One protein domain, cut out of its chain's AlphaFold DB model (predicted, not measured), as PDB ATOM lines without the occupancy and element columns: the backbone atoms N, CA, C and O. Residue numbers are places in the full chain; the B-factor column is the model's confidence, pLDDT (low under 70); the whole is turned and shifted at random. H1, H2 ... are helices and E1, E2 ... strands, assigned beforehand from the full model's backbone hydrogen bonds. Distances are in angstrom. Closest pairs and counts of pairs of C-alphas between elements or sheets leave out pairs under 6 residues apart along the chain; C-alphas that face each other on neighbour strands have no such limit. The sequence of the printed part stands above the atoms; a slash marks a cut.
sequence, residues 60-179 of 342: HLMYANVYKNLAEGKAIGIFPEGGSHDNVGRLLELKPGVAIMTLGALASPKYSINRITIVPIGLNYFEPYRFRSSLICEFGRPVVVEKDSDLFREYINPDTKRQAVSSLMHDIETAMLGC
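This is residues 60 to 179 of the 342 residues of an uncharacterized protein of Perkinsus olseni (UniProt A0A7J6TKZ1). A long two-stranded ribbon, E1 running on into E2 and E3 returning to E4, has H2 and H4 packed crosswise to each other over one face of its E1 and E4 half; H1 packs on H2, and H3 on H4. The hairpin of E2 and E3, with its link, makes one end of the longest axis. The 120 printed residues include four named helices and four named strands, in the order H1 H2 E1 E2 E3 E4 H3 H4; the sheets E1 - E4 and E2 - E3 are antiparallel, the class mixed. The whole is elongated, 48 by 28 by 25 A, and only just compact, close to loose, with a radius of gyration of the C-alphas of 15.8 A.

Find C-alpha 121 at (-0.452, 20.712, -16.768); from there E2 runs 12.9 A to residue 125. E3 is residues 135 to 139, 13.0 A; E1 is 115 to 118 and E4 143 to 146. H1 begins at C-alpha 60, (-13.724, 40.599, -5.081), and runs 16.4 A to 71. H2 is 97 to 107, 15.0 A; H3 is 150 to 156; H4, 161 to 177, runs 24.5 A to (1.892, 14.941, -9.284).

Look at N 122 and O 138 in the hairpin E2 and E3, 2.8 A apart, and at N 118 and O 143 between antiparallel E1 and E4, 2.8 A. The C-alphas of Val 143 and Ile 172 are the closest of E4 and H4, 6.8 A; Thr 102 and Ile 116 of H2 and E1, 6.8 A. H2, the hub, touches H4, whose residues 165 to 169 alone take part, at a steep tilt of 56 degrees, closest C-alphas Ala 99 and Val 165, 5.7 A. H2 touches H1, closest C-alphas Tyr 67 and Ala 105, 5.0 A. H4 touches H3 with residues 161 to 168 alone, closest C-alphas Tyr 155 and Lys 161, 4.1 A. In H1, H2, H3 and H4 every O i to N i+4 pair is within hydrogen-bond range.

The C-alphas farthest apart, Arg 132 and Asp 159, are 49.8 A apart. The printed part has no cut; the link H1 to H2 is long. Residues 82 to 89 and 126 to 131 have pLDDT under 70.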
ATOM      1  N   HIS A  60     -12.340  40.718  -4.614       83.31
ATOM      2  CA  HIS A  60     -13.724  40.599  -5.081       83.31
ATOM      3  C   HIS A  60     -13.848  40.873  -6.578       83.31
ATOM      4  O   HIS A  60     -14.493  40.100  -7.287       83.31
ATOM      5  N   LEU A  61     -13.184  41.921  -7.073       86.06
ATOM      6  CA  LEU A  61     -13.180  42.249  -8.499       86.06
ATOM      7  C   LEU A  61     -12.516  41.143  -9.331       86.06
ATOM      8  O   LEU A  61     -13.026  40.756 -10.383       86.06
ATOM      9  N   MET A  62     -11.400  40.599  -8.837       88.12
ATOM     10  CA  MET A  62     -10.709  39.481  -9.479       88.12
ATOM     11  C   MET A  62     -11.617  38.245  -9.563       88.12
ATOM     12  O   MET A  62     -11.793  37.706 -10.655       88.12
ATOM     13  N   TYR A  63     -12.247  37.829  -8.456       90.06
ATOM     14  CA  TYR A  63     -13.170  36.688  -8.452       90.06
ATOM     15  C   TYR A  63     -14.369  36.920  -9.381       90.06
ATOM     16  O   TYR A  63     -14.723  36.036 -10.154       90.06
ATOM     17  N   ALA A  64     -14.952  38.122  -9.381       89.44
ATOM     18  CA  ALA A  64     -16.072  38.452 -10.262       89.44
ATOM     19  C   ALA A  64     -15.711  38.313 -11.753       89.44
ATOM     20  O   ALA A  64     -16.507  37.787 -12.536       89.44
ATOM     21  N   ASN A  65     -14.504  38.739 -12.141       91.25
ATOM     22  CA  ASN A  65     -13.999  38.581 -13.505       91.25
ATOM     23  C   ASN A  65     -13.721  37.117 -13.857       91.25
ATOM     24  O   ASN A  65     -14.021  36.693 -14.972       91.25
ATOM     25  N   VAL A  66     -13.183  36.334 -12.920       92.75
ATOM     26  CA  VAL A  66     -12.994  34.886 -13.095       92.75
ATOM     27  C   VAL A  66     -14.338  34.210 -13.362       92.75
ATOM     28  O   VAL A  66     -14.478  33.512 -14.363       92.75
ATOM     29  N   TYR A  67     -15.355  34.488 -12.542       93.50
ATOM     30  CA  TYR A  67     -16.682  33.880 -12.688       93.50
ATOM     31  C   TYR A  67     -17.336  34.251 -14.017       93.50
ATOM     32  O   TYR A  67     -17.895  33.388 -14.686       93.50
ATOM     33  N   LYS A  68     -17.215  35.519 -14.430       93.25
ATOM     34  CA  LYS A  68     -17.707  35.988 -15.729       93.25
ATOM     35  C   LYS A  68     -17.064  35.219 -16.888       93.25
ATOM     36  O   LYS A  68     -17.775  34.719 -17.748       93.25
ATOM     37  N   ASN A  69     -15.735  35.111 -16.911       94.06
ATOM     38  CA  ASN A  69     -15.034  34.439 -18.008       94.06
ATOM     39  C   ASN A  69     -15.338  32.933 -18.051       94.06
ATOM     40  O   ASN A  69     -15.534  32.392 -19.136       94.06
ATOM     41  N   LEU A  70     -15.431  32.272 -16.893       93.50
ATOM     42  CA  LEU A  70     -15.821  30.859 -16.825       93.50
ATOM     43  C   LEU A  70     -17.263  30.644 -17.311       93.50
ATOM     44  O   LEU A  70     -17.521  29.686 -18.033       93.50
ATOM     45  N   ALA A  71     -18.186  31.554 -16.982       92.06
ATOM     46  CA  ALA A  71     -19.564  31.511 -17.477       92.06
ATOM     47  C   ALA A  71     -19.661  31.721 -19.000       92.06
ATOM     48  O   ALA A  71     -20.526  31.143 -19.646       92.06
ATOM     49  N   GLU A  72     -18.758  32.517 -19.578       93.50
ATOM     50  CA  GLU A  72     -18.631  32.722 -21.029       93.50
ATOM     51  C   GLU A  72     -17.934  31.548 -21.752       93.50
ATOM     52  O   GLU A  72     -17.709  31.623 -22.958       93.50
ATOM     53  N   GLY A  73     -17.562  30.476 -21.042       90.88
ATOM     54  CA  GLY A  73     -16.881  29.312 -21.619       90.88
ATOM     55  C   GLY A  73     -15.407  29.550 -21.962       90.88
ATOM     56  O   GLY A  73     -14.823  28.795 -22.739       90.88
ATOM     57  N   LYS A  74     -14.786  30.598 -21.407       93.75
ATOM     58  CA  LYS A  74     -13.356  30.888 -21.593       93.75
ATOM     59  C   LYS A  74     -12.492  30.063 -20.637       93.75
ATOM     60  O   LYS A  74     -12.946  29.598 -19.595       93.75
ATOM     61  N   ALA A  75     -11.211  29.938 -20.977       92.38
ATOM     62  CA  ALA A  75     -10.211  29.257 -20.159       92.38
ATOM     63  C   ALA A  75      -9.382  30.244 -19.322       92.38
ATOM     64  O   ALA A  75      -9.165  31.390 -19.720       92.38
ATOM     65  N   ILE A  76      -8.888  29.779 -18.174       93.19
ATOM     66  CA  ILE A  76      -8.023  30.548 -17.275       93.19
ATOM     67  C   ILE A  76      -6.794  29.698 -16.950       93.19
ATOM     68  O   ILE A  76      -6.929  28.566 -16.492       93.19
ATOM     69  N   GLY A  77      -5.602  30.249 -17.182       92.69
ATOM     70  CA  GLY A  77      -4.334  29.641 -16.778       92.69
ATOM     71  C   GLY A  77      -3.894  30.159 -15.410       92.69
ATOM     72  O   GLY A  77      -3.864  31.371 -15.194       92.69
ATOM     73  N   ILE A  78      -3.556  29.256 -14.486       89.94
ATOM     74  CA  ILE A  78      -3.111  29.601 -13.130       89.94
ATOM     75  C   ILE A  78      -1.852  28.803 -12.790       89.94
ATOM     76  O   ILE A  78      -1.786  27.607 -13.051       89.94
ATOM     77  N   PHE A  79      -0.883  29.467 -12.155       88.62
ATOM     78  CA  PHE A  79       0.290  28.839 -11.546       88.62
ATOM     79  C   PHE A  79       0.104  28.819 -10.020       88.62
ATOM     80  O   PHE A  79       0.337  29.842  -9.365       88.62
ATOM     81  N   PRO A  80      -0.370  27.700  -9.442       82.06
ATOM     82  CA  PRO A  80      -0.845  27.661  -8.056       82.06
ATOM     83  C   PRO A  80       0.260  27.825  -6.996       82.06
ATOM     84  O   PRO A  80      -0.033  28.248  -5.880       82.06
ATOM     85  N   GLU A  81       1.523  27.584  -7.347       77.69
ATOM     86  CA  GLU A  81       2.685  27.773  -6.459       77.69
ATOM     87  C   GLU A  81       2.999  29.264  -6.217       77.69
ATOM     88  O   GLU A  81       3.473  29.677  -5.156       77.69
ATOM     89  N   GLY A  82       2.685  30.124  -7.194       64.44
ATOM     90  CA  GLY A  82       2.907  31.568  -7.106       64.44
ATOM     91  C   GLY A  82       4.379  32.002  -7.078       64.44
ATOM     92  O   GLY A  82       4.653  33.143  -6.697       64.44
ATOM     93  N   GLY A  83       5.307  31.126  -7.467       65.81
ATOM     94  CA  GLY A  83       6.730  31.404  -7.633       65.81
ATOM     95  C   GLY A  83       7.395  30.349  -8.519       65.81
ATOM     96  O   GLY A  83       6.840  29.279  -8.722       65.81
ATOM     97  N   SER A  84       8.573  30.664  -9.054       64.38
ATOM     98  CA  SER A  84       9.423  29.700  -9.760       64.38
ATOM     99  C   SER A  84      10.520  29.216  -8.814       64.38
ATOM    100  O   SER A  84      11.100  30.022  -8.078       64.38
ATOM    101  N   HIS A  85      10.801  27.914  -8.818       66.38
ATOM    102  CA  HIS A  85      11.864  27.312  -8.016       66.38
ATOM    103  C   HIS A  85      12.745  26.388  -8.856       66.38
ATOM    104  O   HIS A  85      12.319  25.846  -9.870       66.38
ATOM    105  N   ASP A  86      13.981  26.191  -8.396       60.75
ATOM    106  CA  ASP A  86      14.953  25.316  -9.060       60.75
ATOM    107  C   ASP A  86      14.985  23.894  -8.462       60.75
ATOM    108  O   ASP A  86      15.783  23.065  -8.897       60.75
ATOM    109  N   ASN A  87      14.167  23.608  -7.438       61.91
ATOM    110  CA  ASN A  87      14.087  22.270  -6.846       61.91
ATOM    111  C   ASN A  87      13.421  21.316  -7.837       61.91
ATOM    112  O   ASN A  87      12.276  21.528  -8.226       61.91
ATOM    113  N   VAL A  88      14.149  20.292  -8.271       64.06
ATOM    114  CA  VAL A  88      13.666  19.370  -9.298       64.06
ATOM    115  C   VAL A  88      12.830  18.272  -8.649       64.06
ATOM    116  O   VAL A  88      13.260  17.700  -7.656       64.06
ATOM    117  N   GLY A  89      11.658  17.975  -9.214       63.22
ATOM    118  CA  GLY A  89      10.845  16.819  -8.821       63.22
ATOM    119  C   GLY A  89       9.948  17.005  -7.593       63.22
ATOM    120  O   GLY A  89       9.247  16.068  -7.228       63.22
ATOM    121  N   ARG A  90       9.896  18.192  -6.984       72.19
ATOM    122  CA  ARG A  90       9.000  18.470  -5.855       72.19
ATOM    123  C   ARG A  90       8.039  19.601  -6.186       72.19
ATOM    124  O   ARG A  90       8.488  20.695  -6.508       72.19
ATOM    125  N   LEU A  91       6.744  19.328  -6.055       77.19
ATOM    126  CA  LEU A  91       5.696  20.342  -6.122       77.19
ATOM    127  C   LEU A  91       5.754  21.210  -4.856       77.19
ATOM    128  O   LEU A  91       5.917  20.687  -3.747       77.19
ATOM    129  N   LEU A  92       5.663  22.531  -5.003       78.31
ATOM    130  CA  LEU A  92       5.492  23.405  -3.842       78.31
ATOM    131  C   LEU A  92       4.061  23.325  -3.314       78.31
ATOM    132  O   LEU A  92       3.133  22.941  -4.021       78.31
ATOM    133  N   GLU A  93       3.878  23.747  -2.064       80.62
ATOM    134  CA  GLU A  93       2.546  23.855  -1.480       80.62
ATOM    135  C   GLU A  93       1.669  24.778  -2.339       80.62
ATOM    136  O   GLU A  93       1.984  25.952  -2.581       80.62
ATOM    137  N   LEU A  94       0.565  24.219  -2.827       86.94
ATOM    138  CA  LEU A  94      -0.342  24.908  -3.725       86.94
ATOM    139  C   LEU A  94      -1.217  25.892  -2.947       86.94
ATOM    140  O   LEU A  94      -1.847  25.554  -1.945       86.94
ATOM    141  N   LYS A  95      -1.344  27.124  -3.447       88.75
ATOM    142  CA  LYS A  95      -2.259  28.100  -2.842       88.75
ATOM    143  C   LYS A  95      -3.718  27.719  -3.127       88.75
ATOM    144  O   LYS A  95      -4.049  27.399  -4.269       88.75
ATOM    145  N   PRO A  96      -4.645  27.910  -2.166       89.88
ATOM    146  CA  PRO A  96      -6.040  27.466  -2.281       89.88
ATOM    147  C   PRO A  96      -6.888  28.263  -3.287       89.88
ATOM    148  O   PRO A  96      -8.078  28.000  -3.452       89.88
ATOM    149  N   GLY A  97      -6.306  29.265  -3.956       89.50
ATOM    150  CA  GLY A  97      -7.024  30.173  -4.848       89.50
ATOM    151  C   GLY A  97      -7.766  29.453  -5.975       89.50
ATOM    152  O   GLY A  97      -8.890  29.834  -6.277       89.50
ATOM    153  N   VAL A  98      -7.187  28.388  -6.542       92.38
ATOM    154  CA  VAL A  98      -7.816  27.608  -7.624       92.38
ATOM    155  C   VAL A  98      -9.115  26.954  -7.147       92.38
ATOM    156  O   VAL A  98     -10.154  27.130  -7.776       92.38
ATOM    157  N   ALA A  99      -9.088  26.270  -5.999       93.12
ATOM    158  CA  ALA A  99     -10.272  25.629  -5.432       93.12
ATOM    159  C   ALA A  99     -11.363  26.650  -5.060       93.12
ATOM    160  O   ALA A  99     -12.537  26.442  -5.366       93.12
ATOM    161  N   ILE A 100     -10.976  27.789  -4.471       91.88
ATOM    162  CA  ILE A 100     -11.912  28.872  -4.122       91.88
ATOM    163  C   ILE A 100     -12.564  29.464  -5.377       91.88
ATOM    164  O   ILE A 100     -13.773  29.694  -5.382       91.88
ATOM    165  N   MET A 101     -11.790  29.699  -6.442       92.94
ATOM    166  CA  MET A 101     -12.311  30.208  -7.714       92.94
ATOM    167  C   MET A 101     -13.310  29.235  -8.342       92.94
ATOM    168  O   MET A 101     -14.388  29.662  -8.747       92.94
ATOM    169  N   THR A 102     -12.981  27.944  -8.387       93.38
ATOM    170  CA  THR A 102     -13.839  26.907  -8.978       93.38
ATOM    171  C   THR A 102     -15.154  26.758  -8.216       93.38
ATOM    172  O   THR A 102     -16.231  26.885  -8.798       93.38
ATOM    173  N   LEU A 103     -15.091  26.548  -6.899       93.06
ATOM    174  CA  LEU A 103     -16.289  26.343  -6.079       93.06
ATOM    175  C   LEU A 103     -17.117  27.624  -5.947       93.06
ATOM    176  O   LEU A 103     -18.345  27.586  -5.990       93.06
ATOM    177  N   GLY A 104     -16.453  28.779  -5.857       91.44
ATOM    178  CA  GLY A 104     -17.103  30.086  -5.865       91.44
ATOM    179  C   GLY A 104     -17.829  30.392  -7.177       91.44
ATOM    180  O   GLY A 104     -18.919  30.960  -7.139       91.44
ATOM    181  N   ALA A 105     -17.276  29.978  -8.320       92.31
ATOM    182  CA  ALA A 105     -17.920  30.134  -9.621       92.31
ATOM    183  C   ALA A 105     -19.188  29.273  -9.739       92.31
ATOM    184  O   ALA A 105     -20.217  29.780 -10.181       92.31
ATOM    185  N   LEU A 106     -19.146  28.013  -9.284       92.25
ATOM    186  CA  LEU A 106     -20.314  27.115  -9.249       92.25
ATOM    187  C   LEU A 106     -21.407  27.600  -8.279       92.25
ATOM    188  O   LEU A 106     -22.599  27.428  -8.536       92.25
ATOM    189  N   ALA A 107     -21.002  28.217  -7.164       91.00
ATOM    190  CA  ALA A 107     -21.911  28.736  -6.142       91.00
ATOM    191  C   ALA A 107     -22.500  30.111  -6.491       91.00
ATOM    192  O   ALA A 107     -23.414  30.578  -5.811       91.00
ATOM    193  N   SER A 108     -21.978  30.788  -7.518       88.75
ATOM    194  CA  SER A 108     -22.401  32.138  -7.874       88.75
ATOM    195  C   SER A 108     -23.864  32.147  -8.346       88.75
ATOM    196  O   SER A 108     -24.170  31.552  -9.376       88.75
ATOM    197  N   PRO A 109     -24.775  32.894  -7.691       84.00
ATOM    198  CA  PRO A 109     -26.174  32.975  -8.119       84.00
ATOM    199  C   PRO A 109     -26.343  33.745  -9.438       84.00
ATOM    200  O   PRO A 109     -27.373  33.641 -10.094       84.00
ATOM    201  N   LYS A 110     -25.331  34.530  -9.836       86.31
ATOM    202  CA  LYS A 110     -25.353  35.361 -11.047       86.31
ATOM    203  C   LYS A 110     -25.122  34.564 -12.335       86.31
ATOM    204  O   LYS A 110     -25.501  35.032 -13.405       86.31
ATOM    205  N   TYR A 111     -24.472  33.405 -12.246       85.50
ATOM    206  CA  TYR A 111     -24.065  32.625 -13.410       85.50
ATOM    207  C   TYR A 111     -24.459  31.162 -13.212       85.50
ATOM    208  O   TYR A 111     -24.082  30.543 -12.222       85.50
ATOM    209  N   SER A 112     -25.193  30.592 -14.165       84.88
ATOM    210  CA  SER A 112     -25.603  29.185 -14.122       84.88
ATOM    211  C   SER A 112     -24.509  28.291 -14.708       84.88
ATOM    212  O   SER A 112     -24.598  27.858 -15.853       84.88
ATOM    213  N   ILE A 113     -23.452  28.047 -13.931       89.38
ATOM    214  CA  ILE A 113     -22.386  27.100 -14.283       89.38
ATOM    215  C   ILE A 113     -22.683  25.770 -13.589       89.38
ATOM    216  O   ILE A 113     -22.753  25.712 -12.363       89.38
ATOM    217  N   ASN A 114     -22.852  24.702 -14.369       89.88
ATOM    218  CA  ASN A 114     -23.161  23.373 -13.829       89.88
ATOM    219  C   ASN A 114     -21.907  22.514 -13.620       89.88
ATOM    220  O   ASN A 114     -21.906  21.615 -12.782       89.88
ATOM    221  N   ARG A 115     -20.843  22.789 -14.381       93.44
ATOM    222  CA  ARG A 115     -19.621  21.989 -14.401       93.44
ATOM    223  C   ARG A 115     -18.413  22.853 -14.732       93.44
ATOM    224  O   ARG A 115     -18.464  23.655 -15.661       93.44
ATOM    225  N   ILE A 116     -17.321  22.642 -14.005       94.75
ATOM    226  CA  ILE A 116     -16.006  23.217 -14.295       94.75
ATOM    227  C   ILE A 116     -14.993  22.079 -14.379       94.75
ATOM    228  O   ILE A 116     -14.992  21.166 -13.555       94.75
ATOM    229  N   THR A 117     -14.124  22.141 -15.383       95.38
ATOM    230  CA  THR A 117     -13.062  21.159 -15.599       95.38
ATOM    231  C   THR A 117     -11.713  21.822 -15.360       95.38
ATOM    232  O   THR A 117     -11.379  22.807 -16.015       95.38
ATOM    233  N   ILE A 118     -10.933  21.268 -14.439       95.75
ATOM    234  CA  ILE A 118      -9.563  21.688 -14.148       95.75
ATOM    235  C   ILE A 118      -8.628  20.709 -14.851       95.75
ATOM    236  O   ILE A 118      -8.670  19.508 -14.593       95.75
ATOM    237  N   VAL A 119      -7.787  21.211 -15.754       95.75
ATOM    238  CA  VAL A 119      -6.798  20.390 -16.463       95.75
ATOM    239  C   VAL A 119      -5.426  20.641 -15.840       95.75
ATOM    240  O   VAL A 119      -4.904  21.748 -15.988       95.75
ATOM    241  N   PRO A 120      -4.839  19.664 -15.127       94.00
ATOM    242  CA  PRO A 120      -3.482  19.796 -14.616       94.00
ATOM    243  C   PRO A 120      -2.489  19.740 -15.781       94.00
ATOM    244  O   PRO A 120      -2.618  18.917 -16.692       94.00
ATOM    245  N   ILE A 121      -1.498  20.627 -15.750       91.69
ATOM    246  CA  ILE A 121      -0.452  20.712 -16.768       91.69
ATOM    247  C   ILE A 121       0.901  20.628 -16.066       91.69
ATOM    248  O   ILE A 121       1.223  21.478 -15.236       91.69
ATOM    249  N   GLY A 122       1.684  19.604 -16.402       88.50
ATOM    250  CA  GLY A 122       3.056  19.422 -15.935       88.50
ATOM    251  C   GLY A 122       4.059  19.890 -16.983       88.50
ATOM    252  O   GLY A 122       3.989  19.491 -18.146       88.50
ATOM    253  N   LEU A 123       5.011  20.727 -16.573       85.81
ATOM    254  CA  LEU A 123       6.112  21.179 -17.425       85.81
ATOM    255  C   LEU A 123       7.404  20.494 -16.978       85.81
ATOM    256  O   LEU A 123       7.987  20.851 -15.957       85.81
ATOM    257  N   ASN A 124       7.862  19.513 -17.754       81.88
ATOM    258  CA  ASN A 124       9.079  18.763 -17.464       81.88
ATOM    259  C   ASN A 124      10.235  19.290 -18.324       81.88
ATOM    260  O   ASN A 124      10.297  19.051 -19.534       81.88
ATOM    261  N   TYR A 125      11.155  20.023 -17.695       76.31
ATOM    262  CA  TYR A 125      12.340  20.582 -18.348       76.31
ATOM    263  C   TYR A 125      13.505  19.589 -18.319       76.31
ATOM    264  O   TYR A 125      13.836  19.049 -17.268       76.31
ATOM    265  N   PHE A 126      14.183  19.405 -19.454       68.25
ATOM    266  CA  PHE A 126      15.413  18.606 -19.503       68.25
ATOM    267  C   PHE A 126      16.627  19.387 -18.986       68.25
ATOM    268  O   PHE A 126      17.414  18.882 -18.192       68.25
ATOM    269  N   GLU A 127      16.776  20.634 -19.440       68.06
ATOM    270  CA  GLU A 127      17.893  21.523 -19.101       68.06
ATOM    271  C   GLU A 127      17.347  22.931 -18.785       68.06
ATOM    272  O   GLU A 127      17.507  23.841 -19.597       68.06
ATOM    273  N   PRO A 128      16.698  23.147 -17.622       64.94
ATOM    274  CA  PRO A 128      15.946  24.380 -17.328       64.94
ATOM    275  C   PRO A 128      16.798  25.662 -17.362       64.94
ATOM    276  O   PRO A 128      16.284  26.758 -17.561       64.94
ATOM    277  N   TYR A 129      18.114  25.536 -17.189       65.00
ATOM    278  CA  TYR A 129      19.067  26.649 -17.205       65.00
ATOM    279  C   TYR A 129      19.603  26.984 -18.608       65.00
ATOM    280  O   TYR A 129      20.281  28.006 -18.782       65.00
ATOM    281  N   ARG A 130      19.360  26.127 -19.610       63.88
ATOM    282  CA  ARG A 130      19.898  26.299 -20.959       63.88
ATOM    283  C   ARG A 130      18.878  26.979 -21.857       63.88
ATOM    284  O   ARG A 130      17.751  26.534 -22.034       63.88
ATOM    285  N   PHE A 131      19.311  28.064 -22.486       60.66
ATOM    286  CA  PHE A 131      18.488  28.761 -23.462       60.66
ATOM    287  C   PHE A 131      18.199  27.861 -24.678       60.66
ATOM    288  O   PHE A 131      19.104  27.181 -25.164       60.66
ATOM    289  N   ARG A 132      16.946  27.873 -25.163       70.44
ATOM    290  CA  ARG A 132      16.425  26.987 -26.229       70.44
ATOM    291  C   ARG A 132      16.496  25.489 -25.893       70.44
ATOM    292  O   ARG A 132      16.588  24.662 -26.797       70.44
ATOM    293  N   SER A 133      16.449  25.136 -24.608       73.25
ATOM    294  CA  SER A 133      16.242  23.751 -24.185       73.25
ATOM    295  C   SER A 133      14.849  23.258 -24.573       73.25
ATOM    296  O   SER A 133      13.888  24.029 -24.587       73.25
ATOM    297  N   SER A 134      14.721  21.956 -24.787       76.44
ATOM    298  CA  SER A 134      13.421  21.310 -24.938       76.44
ATOM    299  C   SER A 134      12.718  21.157 -23.584       76.44
ATOM    300  O   SER A 134      13.366  20.997 -22.545       76.44
ATOM    301  N   LEU A 135      11.386  21.154 -23.609       83.06
ATOM    302  CA  LEU A 135      10.534  20.757 -22.490       83.06
ATOM    303  C   LEU A 135       9.443  19.820 -22.998       83.06
ATOM    304  O   LEU A 135       9.096  19.849 -24.180       83.06
ATOM    305  N   ILE A 136       8.895  19.014 -22.099       85.00
ATOM    306  CA  ILE A 136       7.683  18.238 -22.351       85.00
ATOM    307  C   ILE A 136       6.550  18.882 -21.568       85.00
ATOM    308  O   ILE A 136       6.667  19.087 -20.360       85.00
ATOM    309  N   CYS A 137       5.462  19.177 -22.271       89.38
ATOM    310  CA  CYS A 137       4.201  19.577 -21.669       89.38
ATOM    311  C   CYS A 137       3.316  18.338 -21.556       89.38
ATOM    312  O   CYS A 137       2.952  17.747 -22.572       89.38
ATOM    313  N   GLU A 138       2.996  17.940 -20.332       87.69
ATOM    314  CA  GLU A 138       2.110  16.817 -20.056       87.69
ATOM    315  C   GLU A 138       0.758  17.324 -19.551       87.69
ATOM    316  O   GLU A 138       0.690  18.124 -18.620       87.69
ATOM    317  N   PHE A 139      -0.317  16.845 -20.175       91.81
ATOM    318  CA  PHE A 139      -1.687  17.119 -19.758       91.81
ATOM    319  C   PHE A 139      -2.190  15.929 -18.951       91.81
ATOM    320  O   PHE A 139      -2.295  14.821 -19.478       91.81
ATOM    321  N   GLY A 140      -2.472  16.147 -17.672       90.00
ATOM    322  CA  GLY A 140      -2.960  15.085 -16.802       90.00
ATOM    323  C   GLY A 140      -4.456  14.854 -16.922       90.00
ATOM    324  O   GLY A 140      -5.176  15.504 -17.685       90.00
ATOM    325  N   ARG A 141      -4.938  13.912 -16.107       91.50
ATOM    326  CA  ARG A 141      -6.362  13.596 -16.023       91.50
ATOM    327  C   ARG A 141      -7.133  14.828 -15.525       91.50
ATOM    328  O   ARG A 141      -6.799  15.340 -14.458       91.50
ATOM    329  N   PRO A 142      -8.168  15.287 -16.248       95.06
ATOM    330  CA  PRO A 142      -8.957  16.424 -15.803       95.06
ATOM    331  C   PRO A 142      -9.697  16.131 -14.493       95.06
ATOM    332  O   PRO A 142     -10.338  15.085 -14.361       95.06
ATOM    333  N   VAL A 143      -9.647  17.076 -13.555       95.06
ATOM    334  CA  VAL A 143     -10.455  17.079 -12.330       95.06
ATOM    335  C   VAL A 143     -11.748  17.821 -12.638       95.06
ATOM    336  O   VAL A 143     -11.744  19.012 -12.955       95.06
ATOM    337  N   VAL A 144     -12.863  17.100 -12.614       94.81
ATOM    338  CA  VAL A 144     -14.182  17.635 -12.959       94.81
ATOM    339  C   VAL A 144     -14.944  17.927 -11.676       94.81
ATOM    340  O   VAL A 144     -15.118  17.035 -10.852       94.81
ATOM    341  N   VAL A 145     -15.418  19.162 -11.528       93.94
ATOM    342  CA  VAL A 145     -16.241  19.588 -10.392       93.94
ATOM    343  C   VAL A 145     -17.619  19.974 -10.910       93.94
ATOM    344  O   VAL A 145     -17.755  20.861 -11.757       93.94
ATOM    345  N   GLU A 146     -18.640  19.297 -10.401       93.69
ATOM    346  CA  GLU A 146     -20.038  19.499 -10.782       93.69
ATOM    347  C   GLU A 146     -20.831  20.093  -9.623       93.69
ATOM    348  O   GLU A 146     -20.525  19.861  -8.451       93.69
ATOM    349  N   LYS A 147     -21.874  20.854  -9.953       88.06
ATOM    350  CA  LYS A 147     -22.732  21.520  -8.968       88.06
ATOM    351  C   LYS A 147     -23.516  20.536  -8.090       88.06
ATOM    352  O   LYS A 147     -23.840  20.867  -6.960       88.06
ATOM    353  N   ASP A 148     -23.765  19.322  -8.571       86.69
ATOM    354  CA  ASP A 148     -24.489  18.292  -7.813       86.69
ATOM    355  C   ASP A 148     -23.565  17.342  -7.034       86.69
ATOM    356  O   ASP A 148     -24.043  16.425  -6.365       86.69
ATOM    357  N   SER A 149     -22.247  17.564  -7.096       89.62
ATOM    358  CA  SER A 149     -21.267  16.754  -6.371       89.62
ATOM    359  C   SER A 149     -21.365  16.948  -4.855       89.62
ATOM    360  O   SER A 149     -21.698  18.031  -4.365       89.62
ATOM    361  N   ASP A 150     -21.007  15.914  -4.093       89.94
ATOM    362  CA  ASP A 150     -20.955  15.998  -2.627       89.94
ATOM    363  C   ASP A 150     -19.971  17.080  -2.158       89.94
ATOM    364  O   ASP A 150     -20.265  17.834  -1.232       89.94
ATOM    365  N   LEU A 151     -18.877  17.271  -2.901       90.00
ATOM    366  CA  LEU A 151     -17.895  18.329  -2.662       90.00
ATOM    367  C   LEU A 151     -18.516  19.734  -2.758       90.00
ATOM    368  O   LEU A 151     -18.197  20.619  -1.960       90.00
ATOM    369  N   PHE A 152     -19.442  19.961  -3.696       90.88
ATOM    370  CA  PHE A 152     -20.170  21.229  -3.772       90.88
ATOM    371  C   PHE A 152     -21.130  21.411  -2.591       90.88
ATOM    372  O   PHE A 152     -21.201  22.503  -2.024       90.88
ATOM    373  N   ARG A 153     -21.839  20.352  -2.182       90.62
ATOM    374  CA  ARG A 153     -22.742  20.396  -1.017       90.62
ATOM    375  C   ARG A 153     -21.983  20.750   0.259       90.62
ATOM    376  O   ARG A 153     -22.431  21.608   1.018       90.62
ATOM    377  N   GLU A 154     -20.809  20.156   0.452       90.56
ATOM    378  CA  GLU A 154     -19.909  20.496   1.553       90.56
ATOM    379  C   GLU A 154     -19.407  21.942   1.472       90.56
ATOM    380  O   GLU A 154     -19.275  22.611   2.490       90.56
ATOM    381  N   TYR A 155     -19.164  22.469   0.271       90.69
ATOM    382  CA  TYR A 155     -18.723  23.853   0.111       90.69
ATOM    383  C   TYR A 155     -19.797  24.891   0.486       90.69
ATOM    384  O   TYR A 155     -19.466  25.964   1.002       90.69
ATOM    385  N   ILE A 156     -21.072  24.594   0.213       89.88
ATOM    386  CA  ILE A 156     -22.202  25.479   0.541       89.88
ATOM    387  C   ILE A 156     -22.449  25.537   2.050       89.88
ATOM    388  O   ILE A 156     -22.837  26.589   2.563       89.88
ATOM    389  N   ASN A 157     -22.198  24.441   2.766       90.75
ATOM    390  CA  ASN A 157     -22.332  24.414   4.213       90.75
ATOM    391  C   ASN A 157     -21.177  25.205   4.882       90.75
ATOM    392  O   ASN A 157     -20.005  24.886   4.665       90.75
ATOM    393  N   PRO A 158     -21.466  26.238   5.702       86.94
ATOM    394  CA  PRO A 158     -20.437  27.061   6.340       86.94
ATOM    395  C   PRO A 158     -19.410  26.277   7.169       86.94
ATOM    396  O   PRO A 158     -18.239  26.665   7.186       86.94
ATOM    397  N   ASP A 159     -19.830  25.183   7.809       89.38
ATOM    398  CA  ASP A 159     -18.986  24.407   8.722       89.38
ATOM    399  C   ASP A 159     -17.989  23.509   7.973       89.38
ATOM    400  O   ASP A 159     -16.827  23.394   8.369       89.38
ATOM    401  N   THR A 160     -18.400  22.928   6.842       91.44
ATOM    402  CA  THR A 160     -17.574  22.004   6.042       91.44
ATOM    403  C   THR A 160     -16.893  22.672   4.843       91.44
ATOM    404  O   THR A 160     -16.039  22.070   4.193       91.44
ATOM    405  N   LYS A 161     -17.139  23.966   4.608       90.31
ATOM    406  CA  LYS A 161     -16.543  24.738   3.506       90.31
ATOM    407  C   LYS A 161     -15.023  24.603   3.384       90.31
ATOM    408  O   LYS A 161     -14.487  24.510   2.279       90.31
ATOM    409  N   ARG A 162     -14.302  24.641   4.511       90.44
ATOM    410  CA  ARG A 162     -12.831  24.517   4.519       90.44
ATOM    411  C   ARG A 162     -12.377  23.117   4.114       90.44
ATOM    412  O   ARG A 162     -11.372  22.996   3.419       90.44
ATOM    413  N   GLN A 163     -13.123  22.097   4.523       92.44
ATOM    414  CA  GLN A 163     -12.852  20.705   4.187       92.44
ATOM    415  C   GLN A 163     -13.042  20.463   2.688       92.44
ATOM    416  O   GLN A 163     -12.134  19.929   2.060       92.44
ATOM    417  N   ALA A 164     -14.120  20.979   2.091       92.75
ATOM    418  CA  ALA A 164     -14.354  20.893   0.647       92.75
ATOM    419  C   ALA A 164     -13.214  21.521  -0.175       92.75
ATOM    420  O   ALA A 164     -12.734  20.942  -1.149       92.75
ATOM    421  N   VAL A 165     -12.733  22.701   0.244       93.81
ATOM    422  CA  VAL A 165     -11.579  23.360  -0.390       93.81
ATOM    423  C   VAL A 165     -10.321  22.503  -0.256       93.81
ATOM    424  O   VAL A 165      -9.602  22.337  -1.236       93.81
ATOM    425  N   SER A 166     -10.058  21.951   0.931       93.38
ATOM    426  CA  SER A 166      -8.896  21.090   1.168       93.38
ATOM    427  C   SER A 166      -8.952  19.805   0.341       93.38
ATOM    428  O   SER A 166      -7.935  19.408  -0.218       93.38
ATOM    429  N   SER A 167     -10.130  19.186   0.223       94.31
ATOM    430  CA  SER A 167     -10.337  17.980  -0.583       94.31
ATOM    431  C   SER A 167     -10.059  18.251  -2.058       94.31
ATOM    432  O   SER A 167      -9.262  17.553  -2.672       94.31
ATOM    433  N   LEU A 168     -10.630  19.328  -2.615       94.50
ATOM    434  CA  LEU A 168     -10.389  19.694  -4.011       94.50
ATOM    435  C   LEU A 168      -8.917  20.040  -4.268       94.50
ATOM    436  O   LEU A 168      -8.378  19.717  -5.323       94.50
ATOM    437  N   MET A 169      -8.254  20.701  -3.317       94.25
ATOM    438  CA  MET A 169      -6.821  20.975  -3.424       94.25
ATOM    439  C   MET A 169      -5.994  19.688  -3.442       94.25
ATOM    440  O   MET A 169      -5.081  19.593  -4.257       94.25
ATOM    441  N   HIS A 170      -6.341  18.699  -2.616       93.25
ATOM    442  CA  HIS A 170      -5.682  17.394  -2.608       93.25
ATOM    443  C   HIS A 170      -5.870  16.635  -3.932       93.25
ATOM    444  O   HIS A 170      -4.915  16.060  -4.461       93.25
ATOM    445  N   ASP A 171      -7.067  16.695  -4.521       93.69
ATOM    446  CA  ASP A 171      -7.340  16.099  -5.833       93.69
ATOM    447  C   ASP A 171      -6.514  16.770  -6.941       93.69
ATOM    448  O   ASP A 171      -5.919  16.093  -7.784       93.69
ATOM    449  N   ILE A 172      -6.438  18.107  -6.927       93.50
ATOM    450  CA  ILE A 172      -5.625  18.884  -7.873       93.50
ATOM    451  C   ILE A 172      -4.140  18.548  -7.706       93.50
ATOM    452  O   ILE A 172      -3.458  18.319  -8.702       93.50
ATOM    453  N   GLU A 173      -3.644  18.499  -6.471       91.06
ATOM    454  CA  GLU A 173      -2.258  18.150  -6.157       91.06
ATOM    455  C   GLU A 173      -1.909  16.748  -6.664       91.06
ATOM    456  O   GLU A 173      -0.935  16.580  -7.398       91.06
ATOM    457  N   THR A 174      -2.756  15.758  -6.382       90.38
ATOM    458  CA  THR A 174      -2.586  14.380  -6.862       90.38
ATOM    459  C   THR A 174      -2.557  14.319  -8.391       90.38
ATOM    460  O   THR A 174      -1.714  13.643  -8.987       90.38
ATOM    461  N   ALA A 175      -3.445  15.062  -9.055       91.75
ATOM    462  CA  ALA A 175      -3.496  15.107 -10.510       91.75
ATOM    463  C   ALA A 175      -2.261  15.810 -11.118       91.75
ATOM    464  O   ALA A 175      -1.748  15.369 -12.149       91.75
ATOM    465  N   MET A 176      -1.741  16.857 -10.465       89.81
ATOM    466  CA  MET A 176      -0.497  17.536 -10.851       89.81
ATOM    467  C   MET A 176       0.736  16.651 -10.654       89.81
ATOM    468  O   MET A 176       1.577  16.589 -11.552       89.81
ATOM    469  N   LEU A 177       0.823  15.914  -9.540       86.69
ATOM    470  CA  LEU A 177       1.892  14.941  -9.284       86.69
ATOM    471  C   LEU A 177       1.956  13.863 -10.376       86.69
ATOM    472  O   LEU A 177       3.039  13.427 -10.754       86.69
ATOM    473  N   GLY A 178       0.812  13.488 -10.956       86.19
ATOM    474  CA  GLY A 178       0.749  12.570 -12.095       86.19
ATOM    475  C   GLY A 178       1.339  13.109 -13.409       86.19
ATOM    476  O   GLY A 178       1.599  12.312 -14.315       86.19
ATOM    477  N   CYS A 179       1.554  14.424 -13.523       87.62
ATOM    478  CA  CYS A 179       2.094  15.097 -14.715       87.62
ATOM    479  C   CYS A 179       3.599  15.393 -14.623       87.62
ATOM    480  O   CYS A 179       4.184  15.949 -15.556       87.62
TER     481      CYS A 179